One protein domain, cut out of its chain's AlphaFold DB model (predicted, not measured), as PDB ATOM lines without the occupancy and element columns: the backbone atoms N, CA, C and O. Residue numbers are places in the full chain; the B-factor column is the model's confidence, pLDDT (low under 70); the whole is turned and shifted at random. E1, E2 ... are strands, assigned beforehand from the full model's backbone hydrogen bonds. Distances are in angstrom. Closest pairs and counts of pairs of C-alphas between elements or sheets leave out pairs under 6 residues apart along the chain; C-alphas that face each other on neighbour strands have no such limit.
ATOM      1  N   ILE A  69     243.165 231.510 232.889       98.00
ATOM      2  CA  ILE A  69     244.526 230.973 232.807       98.00
ATOM      3  C   ILE A  69     244.751 229.737 233.675       98.00
ATOM      4  O   ILE A  69     245.764 229.070 233.503       98.00
ATOM      5  N   ALA A  70     243.818 229.381 234.559       98.19
ATOM      6  CA  ALA A  70     243.913 228.131 235.300       98.19
ATOM      7  C   ALA A  70     243.709 226.934 234.356       98.19
ATOM      8  O   ALA A  70     242.795 226.929 233.521       98.19
ATOM      9  N   ARG A  71     244.579 225.927 234.465       98.00
ATOM     10  CA  ARG A  71     244.607 224.752 233.579       98.00
ATOM     11  C   ARG A  71     244.189 223.476 234.276       98.00
ATOM     12  O   ARG A  71     243.396 222.718 233.729       98.00
ATOM     13  N   SER A  72     244.726 223.248 235.466       97.94
ATOM     14  CA  SER A  72     244.479 222.039 236.241       97.94
ATOM     15  C   SER A  72     244.687 222.324 237.722       97.94
ATOM     16  O   SER A  72     245.328 223.307 238.093       97.94
ATOM     17  N   ALA A  73     244.132 221.467 238.567       96.62
ATOM     18  CA  ALA A  73     244.417 221.455 239.987       96.62
ATOM     19  C   ALA A  73     244.608 220.014 240.446       96.62
ATOM     20  O   ALA A  73     243.905 219.108 239.995       96.62
ATOM     21  N   ALA A  74     245.542 219.818 241.368       96.19
ATOM     22  CA  ALA A  74     245.778 218.535 242.009       96.19
ATOM     23  C   ALA A  74     245.687 218.695 243.520       96.19
ATOM     24  O   ALA A  74     246.185 219.671 244.077       96.19
ATOM     25  N   LEU A  75     245.077 217.713 244.175       95.56
ATOM     26  CA  LEU A  75     245.071 217.580 245.627       95.56
ATOM     27  C   LEU A  75     246.164 216.602 246.054       95.56
ATOM     28  O   LEU A  75     246.460 215.639 245.339       95.56
ATOM     29  N   LEU A  76     246.730 216.827 247.236       95.19
ATOM     30  CA  LEU A  76     247.594 215.856 247.897       95.19
ATOM     31  C   LEU A  76     246.864 214.510 248.088       95.19
ATOM     32  O   LEU A  76     245.633 214.481 248.158       95.19
ATOM     33  N   PRO A  77     247.593 213.389 248.245       91.38
ATOM     34  CA  PRO A  77     246.996 212.069 248.480       91.38
ATOM     35  C   PRO A  77     246.041 211.997 249.686       91.38
ATOM     36  O   PRO A  77     245.115 211.183 249.706       91.38
ATOM     37  N   ASP A  78     246.251 212.839 250.700       91.94
ATOM     38  CA  ASP A  78     245.380 212.961 251.874       91.94
ATOM     39  C   ASP A  78     244.245 213.991 251.708       91.94
ATOM     40  O   ASP A  78     243.380 214.078 252.577       91.94
ATOM     41  N   ALA A  79     244.221 214.707 250.580       93.19
ATOM     42  CA  ALA A  79     243.310 215.791 250.225       93.19
ATOM     43  C   ALA A  79     243.324 217.013 251.165       93.19
ATOM     44  O   ALA A  79     242.383 217.805 251.150       93.19
ATOM     45  N   SER A  80     244.380 217.190 251.965       93.62
ATOM     46  CA  SER A  80     244.489 218.297 252.931       93.62
ATOM     47  C   SER A  80     244.794 219.662 252.296       93.62
ATOM     48  O   SER A  80     244.406 220.694 252.839       93.62
ATOM     49  N   ALA A  81     245.493 219.667 251.160       95.75
ATOM     50  CA  ALA A  81     245.889 220.844 250.390       95.75
ATOM     51  C   ALA A  81     246.188 220.435 248.936       95.75
ATOM     52  O   ALA A  81     246.072 219.258 248.574       95.75
ATOM     53  N   GLY A  82     246.594 221.382 248.094       95.88
ATOM     54  CA  GLY A  82     246.917 221.101 246.702       95.88
ATOM     55  C   GLY A  82     247.586 222.250 245.960       95.88
ATOM     56  O   GLY A  82     248.019 223.234 246.557       95.88
ATOM     57  N   TYR A  83     247.640 222.123 244.638       97.31
ATOM     58  CA  TYR A  83     248.116 223.166 243.734       97.31
ATOM     59  C   TYR A  83     247.105 223.458 242.632       97.31
ATOM     60  O   TYR A  83     246.450 222.543 242.135       97.31
ATOM     61  N   VAL A  84     247.060 224.719 242.207       97.56
ATOM     62  CA  VAL A  84     246.459 225.173 240.949       97.56
ATOM     63  C   VAL A  84     247.583 225.494 239.965       97.56
ATOM     64  O   VAL A  84     248.508 226.230 240.295       97.56
ATOM     65  N   LEU A  85     247.501 224.935 238.763       98.12
ATOM     66  CA  LEU A  85     248.427 225.153 237.654       98.12
ATOM     67  C   LEU A  85     247.886 226.244 236.726       98.12
ATOM     68  O   LEU A  85     246.753 226.137 236.244       98.12
ATOM     69  N   ASP A  86     248.701 227.253 236.436       97.62
ATOM     70  CA  ASP A  86     248.416 228.253 235.406       97.62
ATOM     71  C   ASP A  86     248.898 227.815 234.009       97.62
ATOM     72  O   ASP A  86     249.652 226.856 233.851       97.62
ATOM     73  N   GLY A  87     248.458 228.532 232.974       98.12
ATOM     74  CA  GLY A  87     248.788 228.284 231.568       98.12
ATOM     75  C   GLY A  87     250.272 228.308 231.229       98.12
ATOM     76  O   GLY A  87     250.689 227.635 230.291       98.12
ATOM     77  N   TYR A  88     251.078 229.035 231.992       98.00
ATOM     78  CA  TYR A  88     252.504 229.191 231.734       98.00
ATOM     79  C   TYR A  88     253.355 228.151 232.474       98.00
ATOM     80  O   TYR A  88     254.570 228.126 232.282       98.00
ATOM     81  N   GLY A  89     252.739 227.281 233.280       97.25
ATOM     82  CA  GLY A  89     253.418 226.228 234.039       97.25
ATOM     83  C   GLY A  89     253.655 226.573 235.512       97.25
ATOM     84  O   GLY A  89     254.149 225.733 236.271       97.25
ATOM     85  N   GLY A  90     253.279 227.781 235.940       95.12
ATOM     86  CA  GLY A  90     253.366 228.183 237.337       95.12
ATOM     87  C   GLY A  90     252.365 227.416 238.195       95.12
ATOM     88  O   GLY A  90     251.208 227.235 237.814       95.12
ATOM     89  N   VAL A  91     252.810 226.963 239.367       95.69
ATOM     90  CA  VAL A  91     251.934 226.346 240.368       95.69
ATOM     91  C   VAL A  91     251.706 227.285 241.529       95.69
ATOM     92  O   VAL A  91     252.603 228.003 241.972       95.69
ATOM     93  N   HIS A  92     250.485 227.248 242.036       95.50
ATOM     94  CA  HIS A  92     250.025 228.131 243.088       95.50
ATOM     95  C   HIS A  92     249.372 227.306 244.179       95.50
ATOM     96  O   HIS A  92     248.594 226.396 243.899       95.50
ATOM     97  N   THR A  93     249.713 227.607 245.426       95.75
ATOM     98  CA  THR A  93     249.212 226.892 246.601       95.75
ATOM     99  C   THR A  93     247.690 226.966 246.681       95.75
ATOM    100  O   THR A  93     247.101 228.017 246.426       95.75
ATOM    101  N   ALA A  94     247.069 225.855 247.065       95.12
ATOM    102  CA  ALA A  94     245.682 225.775 247.496       95.12
ATOM    103  C   ALA A  94     245.646 225.169 248.903       95.12
ATOM    104  O   ALA A  94     245.917 223.978 249.078       95.12
ATOM    105  N   GLY A  95     245.339 225.989 249.908       93.69
ATOM    106  CA  GLY A  95     245.490 225.611 251.316       93.69
ATOM    107  C   GLY A  95     246.949 225.638 251.797       93.69
ATOM    108  O   GLY A  95     247.827 226.214 251.156       93.69
ATOM    109  N   THR A  96     247.220 225.029 252.956       94.50
ATOM    110  CA  THR A  96     248.557 225.056 253.583       94.50
ATOM    111  C   THR A  96     249.466 223.968 253.010       94.50
ATOM    112  O   THR A  96     249.404 222.810 253.413       94.50
ATOM    113  N   ILE A  97     250.337 224.358 252.082       95.94
ATOM    114  CA  ILE A  97     251.319 223.500 251.407       95.94
ATOM    115  C   ILE A  97     252.590 224.312 251.137       95.94
ATOM    116  O   ILE A  97     252.520 225.519 250.893       95.94
ATOM    117  N   ALA A  98     253.762 223.679 251.221       96.44
ATOM    118  CA  ALA A  98     255.026 224.326 250.880       96.44
ATOM    119  C   ALA A  98     255.000 224.774 249.414       96.44
ATOM    120  O   ALA A  98     254.475 224.054 248.582       96.44
ATOM    121  N   ASN A  99     255.565 225.934 249.083       94.00
ATOM    122  CA  ASN A  99     255.686 226.376 247.694       94.00
ATOM    123  C   ASN A  99     256.985 225.817 247.090       94.00
ATOM    124  O   ASN A  99     258.050 225.951 247.698       94.00
ATOM    125  N   VAL A 100     256.906 225.195 245.909       94.56
ATOM    126  CA  VAL A 100     258.066 224.647 245.192       94.56
ATOM    127  C   VAL A 100     258.143 225.198 243.769       94.56
ATOM    128  O   VAL A 100     257.107 225.380 243.132       94.56
ATOM    129  N   PRO A 101     259.354 225.423 243.228       92.50
ATOM    130  CA  PRO A 101     259.511 225.824 241.837       92.50
ATOM    131  C   PRO A 101     259.004 224.753 240.865       92.50
ATOM    132  O   PRO A 101     259.226 223.556 241.072       92.50
ATOM    133  N   THR A 102     258.401 225.202 239.765       93.44
ATOM    134  CA  THR A 102     257.996 224.370 238.624       93.44
ATOM    135  C   THR A 102     258.552 224.920 237.319       93.44
ATOM    136  O   THR A 102     259.118 226.015 237.274       93.44
ATOM    137  N   ALA A 103     258.435 224.132 236.249       94.19
ATOM    138  CA  ALA A 103     258.820 224.575 234.919       94.19
ATOM    139  C   ALA A 103     257.934 225.745 234.461       94.19
ATOM    140  O   ALA A 103     256.716 225.701 234.594       94.19
ATOM    141  N   TYR A 104     258.561 226.773 233.890       96.38
ATOM    142  CA  TYR A 104     257.879 227.894 233.253       96.38
ATOM    143  C   TYR A 104     258.100 227.813 231.744       96.38
ATOM    144  O   TYR A 104     259.237 227.845 231.272       96.38
ATOM    145  N   PHE A 105     257.016 227.707 230.987       96.62
ATOM    146  CA  PHE A 105     257.056 227.420 229.554       96.62
ATOM    147  C   PHE A 105     257.142 228.681 228.686       96.62
ATOM    148  O   PHE A 105     257.403 228.593 227.489       96.62
ATOM    149  N   GLY A 106     256.932 229.866 229.268       96.00
ATOM    150  CA  GLY A 106     257.015 231.152 228.561       96.00
ATOM    151  C   GLY A 106     255.789 231.518 227.722       96.00
ATOM    152  O   GLY A 106     255.670 232.666 227.298       96.00
ATOM    153  N   PHE A 107     254.863 230.585 227.520       97.44
ATOM    154  CA  PHE A 107     253.579 230.809 226.867       97.44
ATOM    155  C   PHE A 107     252.530 229.846 227.421       97.44
ATOM    156  O   PHE A 107     252.840 228.913 228.159       97.44
ATOM    157  N   ASP A 108     251.280 230.103 227.062       98.06
ATOM    158  CA  ASP A 108     250.129 229.344 227.515       98.06
ATOM    159  C   ASP A 108     250.061 227.951 226.863       98.06
ATOM    160  O   ASP A 108     249.546 227.791 225.756       98.06
ATOM    161  N   ILE A 109     250.632 226.952 227.538       98.38
ATOM    162  CA  ILE A 109     250.773 225.576 227.037       98.38
ATOM    163  C   ILE A 109     250.692 224.513 228.129       98.38
ATOM    164  O   ILE A 109     250.657 223.326 227.823       98.38
ATOM    165  N   ALA A 110     250.649 224.898 229.401       98.50
ATOM    166  CA  ALA A 110     250.469 223.951 230.485       98.50
ATOM    167  C   ALA A 110     249.118 223.227 230.356       98.50
ATOM    168  O   ALA A 110     248.108 223.778 229.889       98.50
ATOM    169  N   ARG A 111     249.100 221.958 230.753       97.81
ATOM    170  CA  ARG A 111     247.939 221.078 230.601       97.81
ATOM    171  C   ARG A 111     247.487 220.489 231.906       97.81
ATOM    172  O   ARG A 111     246.294 220.500 232.188       97.81
ATOM    173  N   ASP A 112     248.426 219.971 232.679       98.06
ATOM    174  CA  ASP A 112     248.061 219.145 233.808       98.06
ATOM    175  C   ASP A 112     249.119 219.134 234.897       98.06
ATOM    176  O   ASP A 112     250.298 219.371 234.634       98.06
ATOM    177  N   ILE A 113     248.683 218.842 236.115       97.12
ATOM    178  CA  ILE A 113     249.529 218.674 237.286       97.12
ATOM    179  C   ILE A 113     249.084 217.432 238.045       97.12
ATOM    180  O   ILE A 113     247.893 217.155 238.170       97.12
ATOM    181  N   VAL A 114     250.043 216.677 238.569       94.75
ATOM    182  CA  VAL A 114     249.768 215.503 239.395       94.75
ATOM    183  C   VAL A 114     250.795 215.395 240.515       94.75
ATOM    184  O   VAL A 114     251.982 215.629 240.294       94.75
ATOM    185  N   PHE A 115     250.347 215.024 241.714       94.12
ATOM    186  CA  PHE A 115     251.226 214.698 242.836       94.12
ATOM    187  C   PHE A 115     251.627 213.226 242.826       94.12
ATOM    188  O   PHE A 115     250.817 212.353 242.504       94.12
ATOM    189  N   LEU A 116     252.856 212.941 243.256       88.94
ATOM    190  CA  LEU A 116     253.264 211.584 243.601       88.94
ATOM    191  C   LEU A 116     252.399 211.044 244.757       88.94
ATOM    192  O   LEU A 116     252.041 211.808 245.655       88.94
ATOM    193  N   PRO A 117     252.148 209.721 244.823       86.50
ATOM    194  CA  PRO A 117     251.424 209.106 245.942       86.50
ATOM    195  C   PRO A 117     252.058 209.344 247.322       86.50
ATOM    196  O   PRO A 117     251.389 209.216 248.342       86.50
ATOM    197  N   THR A 118     253.349 209.682 247.362       87.44
ATOM    198  CA  THR A 118     254.114 209.977 248.582       87.44
ATOM    199  C   THR A 118     254.196 211.470 248.907       87.44
ATOM    200  O   THR A 118     254.873 211.842 249.866       87.44
ATOM    201  N   ALA A 119     253.578 212.341 248.103       93.50
ATOM    202  CA  ALA A 119     253.609 213.781 248.329       93.50
ATOM    203  C   ALA A 119     252.889 214.151 249.632       93.50
ATOM    204  O   ALA A 119     251.858 213.578 249.981       93.50
ATOM    205  N   THR A 120     253.427 215.143 250.334       96.88
ATOM    206  CA  THR A 120     252.843 215.693 251.567       96.88
ATOM    207  C   THR A 120     252.856 217.213 251.508       96.88
ATOM    208  O   THR A 120     253.565 217.790 250.684       96.88
ATOM    209  N   ALA A 121     252.136 217.877 252.414       96.88
ATOM    210  CA  ALA A 121     252.128 219.336 252.481       96.88
ATOM    211  C   ALA A 121     253.530 219.940 252.704       96.88
ATOM    212  O   ALA A 121     253.843 220.992 252.154       96.88
ATOM    213  N   ALA A 122     254.389 219.265 253.477       97.38
ATOM    214  CA  ALA A 122     255.755 219.715 253.752       97.38
ATOM    215  C   ALA A 122     256.751 219.360 252.636       97.38
ATOM    216  O   ALA A 122     257.766 220.032 252.483       97.38
ATOM    217  N   ASN A 123     256.473 218.301 251.873       96.19
ATOM    218  CA  ASN A 123     257.322 217.846 250.777       96.19
ATOM    219  C   ASN A 123     256.475 217.509 249.533       96.19
ATOM    220  O   ASN A 123     256.282 216.326 249.206       96.19
ATOM    221  N   PRO A 124     255.904 218.535 248.880       96.62
ATOM    222  CA  PRO A 124     255.070 218.354 247.705       96.62
ATOM    223  C   PRO A 124     255.934 218.007 246.497       96.62
ATOM    224  O   PRO A 124     256.866 218.730 246.163       96.62
ATOM    225  N   GLN A 125     255.607 216.906 245.824       94.38
ATOM    226  CA  GLN A 125     256.379 216.362 244.705       94.38
ATOM    227  C   GLN A 125     255.455 215.818 243.626       94.38
ATOM    228  O   GLN A 125     254.430 215.213 243.945       94.38
ATOM    229  N   GLY A 126     255.828 215.969 242.360       92.69
ATOM    230  CA  GLY A 126     254.990 215.524 241.256       92.69
ATOM    231  C   GLY A 126     255.490 215.976 239.894       92.69
ATOM    232  O   GLY A 126     256.671 216.282 239.735       92.69
ATOM    233  N   TYR A 127     254.577 216.025 238.925       93.50
ATOM    234  CA  TYR A 127     254.870 216.485 237.570       93.50
ATOM    235  C   TYR A 127     253.848 217.496 237.071       93.50
ATOM    236  O   TYR A 127     252.657 217.389 237.371       93.50
ATOM    237  N   THR A 128     254.318 218.422 236.242       96.38
ATOM    238  CA  THR A 128     253.483 219.210 235.333       96.38
ATOM    239  C   THR A 128     253.631 218.694 233.902       96.38
ATOM    240  O   THR A 128     254.700 218.216 233.522       96.38
ATOM    241  N   LEU A 129     252.576 218.811 233.104       96.62
ATOM    242  CA  LEU A 129     252.528 218.432 231.692       96.62
ATOM    243  C   LEU A 129     252.344 219.677 230.821       96.62
ATOM    244  O   LEU A 129     251.457 220.488 231.102       96.62
ATOM    245  N   ASP A 130     253.121 219.792 229.747       97.12
ATOM    246  CA  ASP A 130     252.872 220.756 228.671       97.12
ATOM    247  C   ASP A 130     252.067 220.142 227.509       97.12
ATOM    248  O   ASP A 130     251.921 218.927 227.383       97.12
ATOM    249  N   GLY A 131     251.524 220.998 226.645       97.62
ATOM    250  CA  GLY A 131     250.710 220.637 225.484       97.62
ATOM    251  C   GLY A 131     251.432 219.834 224.411       97.62
ATOM    252  O   GLY A 131     250.771 219.113 223.666       97.62
ATOM    253  N   TRP A 132     252.763 219.887 224.349       97.12
ATOM    254  CA  TRP A 132     253.550 219.042 223.451       97.12
ATOM    255  C   TRP A 132     253.786 217.649 224.034       97.12
ATOM    256  O   TRP A 132     254.270 216.775 223.324       97.12
ATOM    257  N   GLY A 133     253.423 217.402 225.293       94.38
ATOM    258  CA  GLY A 133     253.609 216.116 225.962       94.38
ATOM    259  C   GLY A 133     254.859 216.046 226.836       94.38
ATOM    260  O   GLY A 133     255.168 214.978 227.362       94.38
ATOM    261  N   GLY A 134     255.574 217.159 227.019       93.12
ATOM    262  CA  GLY A 134     256.695 217.229 227.949       93.12
ATOM    263  C   GLY A 134     256.220 217.092 229.397       93.12
ATOM    264  O   GLY A 134     255.332 217.817 229.848       93.12
ATOM    265  N   ILE A 135     256.817 216.145 230.124       92.62
ATOM    266  CA  ILE A 135     256.573 215.898 231.549       92.62
ATOM    267  C   ILE A 135     257.720 216.527 232.344       92.62
ATOM    268  O   ILE A 135     258.883 216.184 232.136       92.62
ATOM    269  N   HIS A 136     257.394 217.413 233.284       92.81
ATOM    270  CA  HIS A 136     258.374 218.205 234.029       92.81
ATOM    271  C   HIS A 136     258.258 217.931 235.533       92.81
ATOM    272  O   HIS A 136     257.202 218.211 236.105       92.81
ATOM    273  N   PRO A 137     259.292 217.371 236.189       92.06
ATOM    274  CA  PRO A 137     259.264 217.103 237.626       92.06
ATOM    275  C   PRO A 137     259.304 218.382 238.459       92.06
ATOM    276  O   PRO A 137     259.951 219.363 238.092       92.06
ATOM    277  N   PHE A 138     258.691 218.326 239.639       94.56
ATOM    278  CA  PHE A 138     258.825 219.343 240.677       94.56
ATOM    279  C   PHE A 138     259.031 218.732 242.063       94.56
ATOM    280  O   PHE A 138     258.742 217.555 242.304       94.56
ATOM    281  N   GLY A 139     259.543 219.548 242.988       93.00
ATOM    282  CA  GLY A 139     259.663 219.195 244.406       93.00
ATOM    283  C   GLY A 139     260.672 218.094 244.741       93.00
ATOM    284  O   GLY A 139     260.748 217.681 245.890       93.00
ATOM    285  N   GLY A 140     261.444 217.608 243.765       89.62
ATOM    286  CA  GLY A 140     262.325 216.445 243.927       89.62
ATOM    287  C   GLY A 140     261.756 215.141 243.363       89.62
ATOM    288  O   GLY A 140     262.363 214.089 243.558       89.62
ATOM    289  N   ALA A 141     260.633 215.194 242.634       88.00
ATOM    290  CA  ALA A 141     260.165 214.046 241.865       88.00
ATOM    291  C   ALA A 141     261.263 213.542 240.900       88.00
ATOM    292  O   ALA A 141     261.951 214.363 240.281       88.00
ATOM    293  N   PRO A 142     261.440 212.214 240.752       84.38
ATOM    294  CA  PRO A 142     262.397 211.647 239.804       84.38
ATOM    295  C   PRO A 142     262.154 212.134 238.372       84.38
ATOM    296  O   PRO A 142     261.031 212.427 237.998       84.38
ATOM    297  N   ALA A 143     263.178 212.185 237.524       80.38
ATOM    298  CA  ALA A 143     262.933 212.413 236.101       80.38
ATOM    299  C   ALA A 143     262.240 211.184 235.484       80.38
ATOM    300  O   ALA A 143     262.652 210.049 235.722       80.38
ATOM    301  N   ILE A 144     261.216 211.418 234.664       75.44
ATOM    302  CA  ILE A 144     260.562 210.384 233.857       75.44
ATOM    303  C   ILE A 144     261.059 210.508 232.419       75.44
ATOM    304  O   ILE A 144     261.047 211.593 231.842       75.44
ATOM    305  N   SER A 145     261.461 209.384 231.827       67.69
ATOM    306  CA  SER A 145     261.723 209.270 230.390       67.69
ATOM    307  C   SER A 145     260.594 208.473 229.738       67.69
ATOM    308  O   SER A 145     260.331 207.348 230.155       67.69
ATOM    309  N   GLY A 146     259.931 209.023 228.723       73.94
ATOM    310  CA  GLY A 146     258.807 208.382 228.033       73.94
ATOM    311  C   GLY A 146     257.558 209.261 228.006       73.94
ATOM    312  O   GLY A 146     257.621 210.445 228.327       73.94
ATOM    313  N   GLY A 147     256.427 208.668 227.634       78.62
ATOM    314  CA  GLY A 147     255.200 209.381 227.287       78.62
ATOM    315  C   GLY A 147     255.180 209.785 225.813       78.62
ATOM    316  O   GLY A 147     256.199 209.760 225.121       78.62
ATOM    317  N   GLY A 148     253.994 210.115 225.313       86.81
ATOM    318  CA  GLY A 148     253.860 210.682 223.976       86.81
ATOM    319  C   GLY A 148     254.380 212.119 223.956       86.81
ATOM    320  O   GLY A 148     254.065 212.896 224.857       86.81
ATOM    321  N   TYR A 149     255.179 212.449 222.939       92.69
ATOM    322  CA  TYR A 149     255.710 213.788 222.701       92.69
ATOM    323  C   TYR A 149     255.468 214.185 221.242       92.69
ATOM    324  O   TYR A 149     255.859 213.471 220.316       92.69
ATOM    325  N   TRP A 150     254.826 215.331 221.046       95.50
ATOM    326  CA  TRP A 150     254.405 215.865 219.758       95.50
ATOM    327  C   TRP A 150     254.920 217.296 219.610       95.50
ATOM    328  O   TRP A 150     254.226 218.255 219.959       95.50
ATOM    329  N   PRO A 151     256.149 217.461 219.091       94.56
ATOM    330  CA  PRO A 151     256.733 218.776 218.880       94.56
ATOM    331  C   PRO A 151     255.787 219.676 218.088       94.56
ATOM    332  O   PRO A 151     255.279 219.281 217.038       94.56
ATOM    333  N   PHE A 152     255.579 220.897 218.588       95.00
ATOM    334  CA  PHE A 152     254.750 221.930 217.954       95.00
ATOM    335  C   PHE A 152     253.256 221.600 217.849       95.00
ATOM    336  O   PHE A 152     252.510 222.375 217.249       95.00
ATOM    337  N   TRP A 153     252.796 220.501 218.447       97.19
ATOM    338  CA  TRP A 153     251.389 220.140 218.450       97.19
ATOM    339  C   TRP A 153     250.857 220.135 219.868       97.19
ATOM    340  O   TRP A 153     251.171 219.273 220.680       97.19
ATOM    341  N   ASP A 154     250.023 221.124 220.154       97.25
ATOM    342  CA  ASP A 154     249.325 221.232 221.420       97.25
ATOM    343  C   ASP A 154     248.174 220.209 221.511       97.25
ATOM    344  O   ASP A 154     247.016 220.491 221.179       97.25
ATOM    345  N   ILE A 155     248.526 218.983 221.898       97.31
ATOM    346  CA  ILE A 155     247.635 217.822 221.880       97.31
ATOM    347  C   ILE A 155     247.639 217.012 223.173       97.31
ATOM    348  O   ILE A 155     246.650 216.328 223.441       97.31
ATOM    349  N   ALA A 156     248.684 217.086 223.994       97.44
ATOM    350  CA  ALA A 156     248.691 216.400 225.277       97.44
ATOM    351  C   ALA A 156     247.588 216.960 226.192       97.44
ATOM    352  O   ALA A 156     247.265 218.151 226.158       97.44
ATOM    353  N   ARG A 157     246.960 216.088 226.985       96.75
ATOM    354  CA  ARG A 157     245.796 216.429 227.817       96.75
ATOM    355  C   ARG A 157     245.997 216.129 229.286       96.75
ATOM    356  O   ARG A 157     245.614 216.952 230.107       96.75
ATOM    357  N   ALA A 158     246.552 214.967 229.613       94.88
ATOM    358  CA  ALA A 158     246.681 214.553 231.001       94.88
ATOM    359  C   ALA A 158     247.898 213.664 231.234       94.88
ATOM    360  O   ALA A 158     248.312 212.932 230.333       94.88
ATOM    361  N   VAL A 159     248.420 213.696 232.459       92.25
ATOM    362  CA  VAL A 159     249.422 212.754 232.972       92.25
ATOM    363  C   VAL A 159     248.873 212.070 234.223       92.25
ATOM    364  O   VAL A 159     248.355 212.716 235.133       92.25
ATOM    365  N   ARG A 160     248.920 210.739 234.279       88.75
ATOM    366  CA  ARG A 160     248.359 209.958 235.396       88.75
ATOM    367  C   ARG A 160     249.343 208.897 235.853       88.75
ATOM    368  O   ARG A 160     250.015 208.298 235.022       88.75
ATOM    369  N   TYR A 161     249.372 208.625 237.155       78.81
ATOM    370  CA  TYR A 161     250.083 207.467 237.691       78.81
ATOM    371  C   TYR A 161     249.212 206.216 237.666       78.81
ATOM    372  O   TYR A 161     247.991 206.287 237.809       78.81
ATOM    373  N   SER A 162     249.870 205.065 237.572       73.31
ATOM    374  CA  SER A 162     249.277 203.806 238.010       73.31
ATOM    375  C   SER A 162     249.048 203.832 239.520       73.31
ATOM    376  O   SER A 162     249.847 204.399 240.266       73.31
ATOM    377  N   GLN A 163     247.995 203.158 239.979       68.25
ATOM    378  CA  GLN A 163     247.777 202.913 241.408       68.25
ATOM    379  C   GLN A 163     248.894 202.054 242.021       68.25
ATOM    380  O   GLN A 163     249.161 202.168 243.212       68.25
ATOM    381  N   ASP A 164     249.596 201.276 241.194       68.00
ATOM    382  CA  ASP A 164     250.736 200.446 241.599       68.00
ATOM    383  C   ASP A 164     252.080 201.203 241.549       68.00
ATOM    384  O   ASP A 164     253.144 200.621 241.762       68.00
ATOM    385  N   SER A 165     252.055 202.501 241.224       68.75
ATOM    386  CA  SER A 165     253.251 203.340 241.140       68.75
ATOM    387  C   SER A 165     253.911 203.503 242.512       68.75
ATOM    388  O   SER A 165     253.249 203.798 243.509       68.75
ATOM    389  N   THR A 166     255.238 203.377 242.563       68.69
ATOM    390  CA  THR A 166     256.036 203.629 243.775       68.69
ATOM    391  C   THR A 166     257.093 204.693 243.501       68.69
ATOM    392  O   THR A 166     257.428 204.959 242.351       68.69
ATOM    393  N   ALA A 167     257.679 205.282 244.549       62.06
ATOM    394  CA  ALA A 167     258.758 206.260 244.382       62.06
ATOM    395  C   ALA A 167     259.987 205.684 243.642       62.06
ATOM    396  O   ALA A 167     260.654 206.408 242.912       62.06
ATOM    397  N   ALA A 168     260.267 204.383 243.807       65.38
ATOM    398  CA  ALA A 168     261.376 203.693 243.143       65.38
ATOM    399  C   ALA A 168     261.034 203.211 241.721       65.38
ATOM    400  O   ALA A 168     261.935 203.008 240.912       65.38
ATOM    401  N   ASN A 169     259.748 203.019 241.421       68.75
ATOM    402  CA  ASN A 169     259.260 202.583 240.116       68.75
ATOM    403  C   ASN A 169     258.016 203.399 239.731       68.75
ATOM    404  O   ASN A 169     256.888 202.917 239.906       68.75
ATOM    405  N   PRO A 170     258.199 204.656 239.286       67.75
ATOM    406  CA  PRO A 170     257.087 205.500 238.896       67.75
ATOM    407  C   PRO A 170     256.473 204.972 237.599       67.75
ATOM    408  O   PRO A 170     257.117 204.939 236.557       67.75
ATOM    409  N   MET A 171     255.207 204.577 237.664       73.75
ATOM    410  CA  MET A 171     254.455 204.094 236.507       73.75
ATOM    411  C   MET A 171     253.361 205.092 236.166       73.75
ATOM    412  O   MET A 171     252.618 205.510 237.058       73.75
ATOM    413  N   GLY A 172     253.219 205.443 234.892       80.75
ATOM    414  CA  GLY A 172     252.158 206.345 234.467       80.75
ATOM    415  C   GLY A 172     251.929 206.374 232.966       80.75
ATOM    416  O   GLY A 172     252.582 205.664 232.201       80.75
ATOM    417  N   TRP A 173     250.990 207.215 232.551       87.38
ATOM    418  CA  TRP A 173     250.655 207.424 231.149       87.38
ATOM    419  C   TRP A 173     250.346 208.887 230.857       87.38
ATOM    420  O   TRP A 173     249.806 209.594 231.714       87.38
ATOM    421  N   THR A 174     250.637 209.311 229.628       91.94
ATOM    422  CA  THR A 174     250.093 210.539 229.051       91.94
ATOM    423  C   THR A 174     248.903 210.227 228.150       91.94
ATOM    424  O   THR A 174     248.881 209.216 227.449       91.94
ATOM    425  N   LEU A 175     247.894 211.092 228.202       94.44
ATOM    426  CA  LEU A 175     246.704 211.051 227.360       94.44
ATOM    427  C   LEU A 175     246.797 212.155 226.309       94.44
ATOM    428  O   LEU A 175     247.042 213.312 226.662       94.44
ATOM    429  N   ASP A 176     246.559 211.817 225.047       94.94
ATOM    430  CA  ASP A 176     246.472 212.786 223.954       94.94
ATOM    431  C   ASP A 176     245.025 213.229 223.660       94.94
ATOM    432  O   ASP A 176     244.044 212.693 224.181       94.94
ATOM    433  N   GLY A 177     244.883 214.255 222.822       94.31
ATOM    434  CA  GLY A 177     243.600 214.845 222.440       94.31
ATOM    435  C   GLY A 177     242.682 213.938 221.619       94.31
ATOM    436  O   GLY A 177     241.510 214.279 221.474       94.31
ATOM    437  N   TRP A 178     243.178 212.806 221.117       95.50
ATOM    438  CA  TRP A 178     242.382 211.771 220.452       95.50
ATOM    439  C   TRP A 178     241.967 210.645 221.406       95.50
ATOM    440  O   TRP A 178     241.246 209.735 221.000       95.50
ATOM    441  N   GLY A 179     242.398 210.702 222.667       92.38
ATOM    442  CA  GLY A 179     242.170 209.648 223.650       92.38
ATOM    443  C   GLY A 179     243.231 208.543 223.630       92.38
ATOM    444  O   GLY A 179     243.057 207.532 224.311       92.38
ATOM    445  N   GLY A 180     244.319 208.707 222.871       92.00
ATOM    446  CA  GLY A 180     245.449 207.783 222.871       92.00
ATOM    447  C   GLY A 180     246.229 207.844 224.185       92.00
ATOM    448  O   GLY A 180     246.469 208.921 224.731       92.00
ATOM    449  N   ILE A 181     246.614 206.674 224.701       90.31
ATOM    450  CA  ILE A 181     247.337 206.511 225.969       90.31
ATOM    451  C   ILE A 181     248.772 206.081 225.667       90.31
ATOM    452  O   ILE A 181     248.992 205.083 224.980       90.31
ATOM    453  N   HIS A 182     249.746 206.802 226.218       88.50
ATOM    454  CA  HIS A 182     251.172 206.588 225.973       88.50
ATOM    455  C   HIS A 182     251.897 206.351 227.291       88.50
ATOM    456  O   HIS A 182     251.790 207.151 228.215       88.50
ATOM    457  N   SER A 183     252.635 205.249 227.403       83.31
ATOM    458  CA  SER A 183     253.357 204.886 228.628       83.31
ATOM    459  C   SER A 183     254.454 205.890 228.973       83.31
ATOM    460  O   SER A 183     255.347 206.135 228.160       83.31
ATOM    461  N   ALA A 184     254.429 206.393 230.203       72.62
ATOM    462  CA  ALA A 184     255.502 207.154 230.825       72.62
ATOM    463  C   ALA A 184     256.312 206.205 231.734       72.62
ATOM    464  O   ALA A 184     255.733 205.487 232.552       72.62
ATOM    465  N   ALA A 185     257.631 206.123 231.521       63.09
ATOM    466  CA  ALA A 185     258.464 205.030 232.028       63.09
ATOM    467  C   ALA A 185     259.162 205.340 233.379       63.09
ATOM    468  O   ALA A 185     259.314 206.516 233.716       63.09
ATOM    469  N   PRO A 186     259.632 204.306 234.121       52.50
ATOM    470  CA  PRO A 186     259.733 202.897 233.725       52.50
ATOM    471  C   PRO A 186     258.386 202.175 233.864       52.50
ATOM    472  O   PRO A 186     257.870 201.976 234.957       52.50
TER     473      PRO A 186
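Overview. This is residues 69 to 186 of the 210 residues of an uncharacterized protein of Chloroflexi bacterium (UniProt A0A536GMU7). Little here is regular structure: three small antiparallel meanders, each strand neighbouring the one before, form a stack of sheets, E4 E5 E6 in the middle. Nine named strands, E1 to E9, hold 45 of 118 printed residues, class all strand. It is compact, radius of gyration of the C-alphas 13.1 A, spanning 36 by 32 by 20 A.

Along the chain. Find C-alpha 70 at (243.913, 228.131, 235.300), beginning E1, residues 70 to 75; E2 is 82 to 86, E3 91 to 94, E4 110 to 115, 15.5 A long, E5 126 to 130, E6 135 to 138, E7 156 to 161, E8 172 to 176 and E9 181 to 184, which ends with C-alpha 184 at (255.502, 207.154, 230.825).

Arrangement. C-alpha 112 of E4 is 5.2 A from C-alpha 72 of E1 and 5.6 A from C-alpha 158 of E7, the closest pairs. In hairpin E4 and E5, N 114 and O 127, 3.0 A, are within hydrogen-bond range.

Size, cuts and confidence. The printed part has no cut; links E3 to E4 and E6 to E7 are long. Residues 163 to 170, among others, are under pLDDT 70.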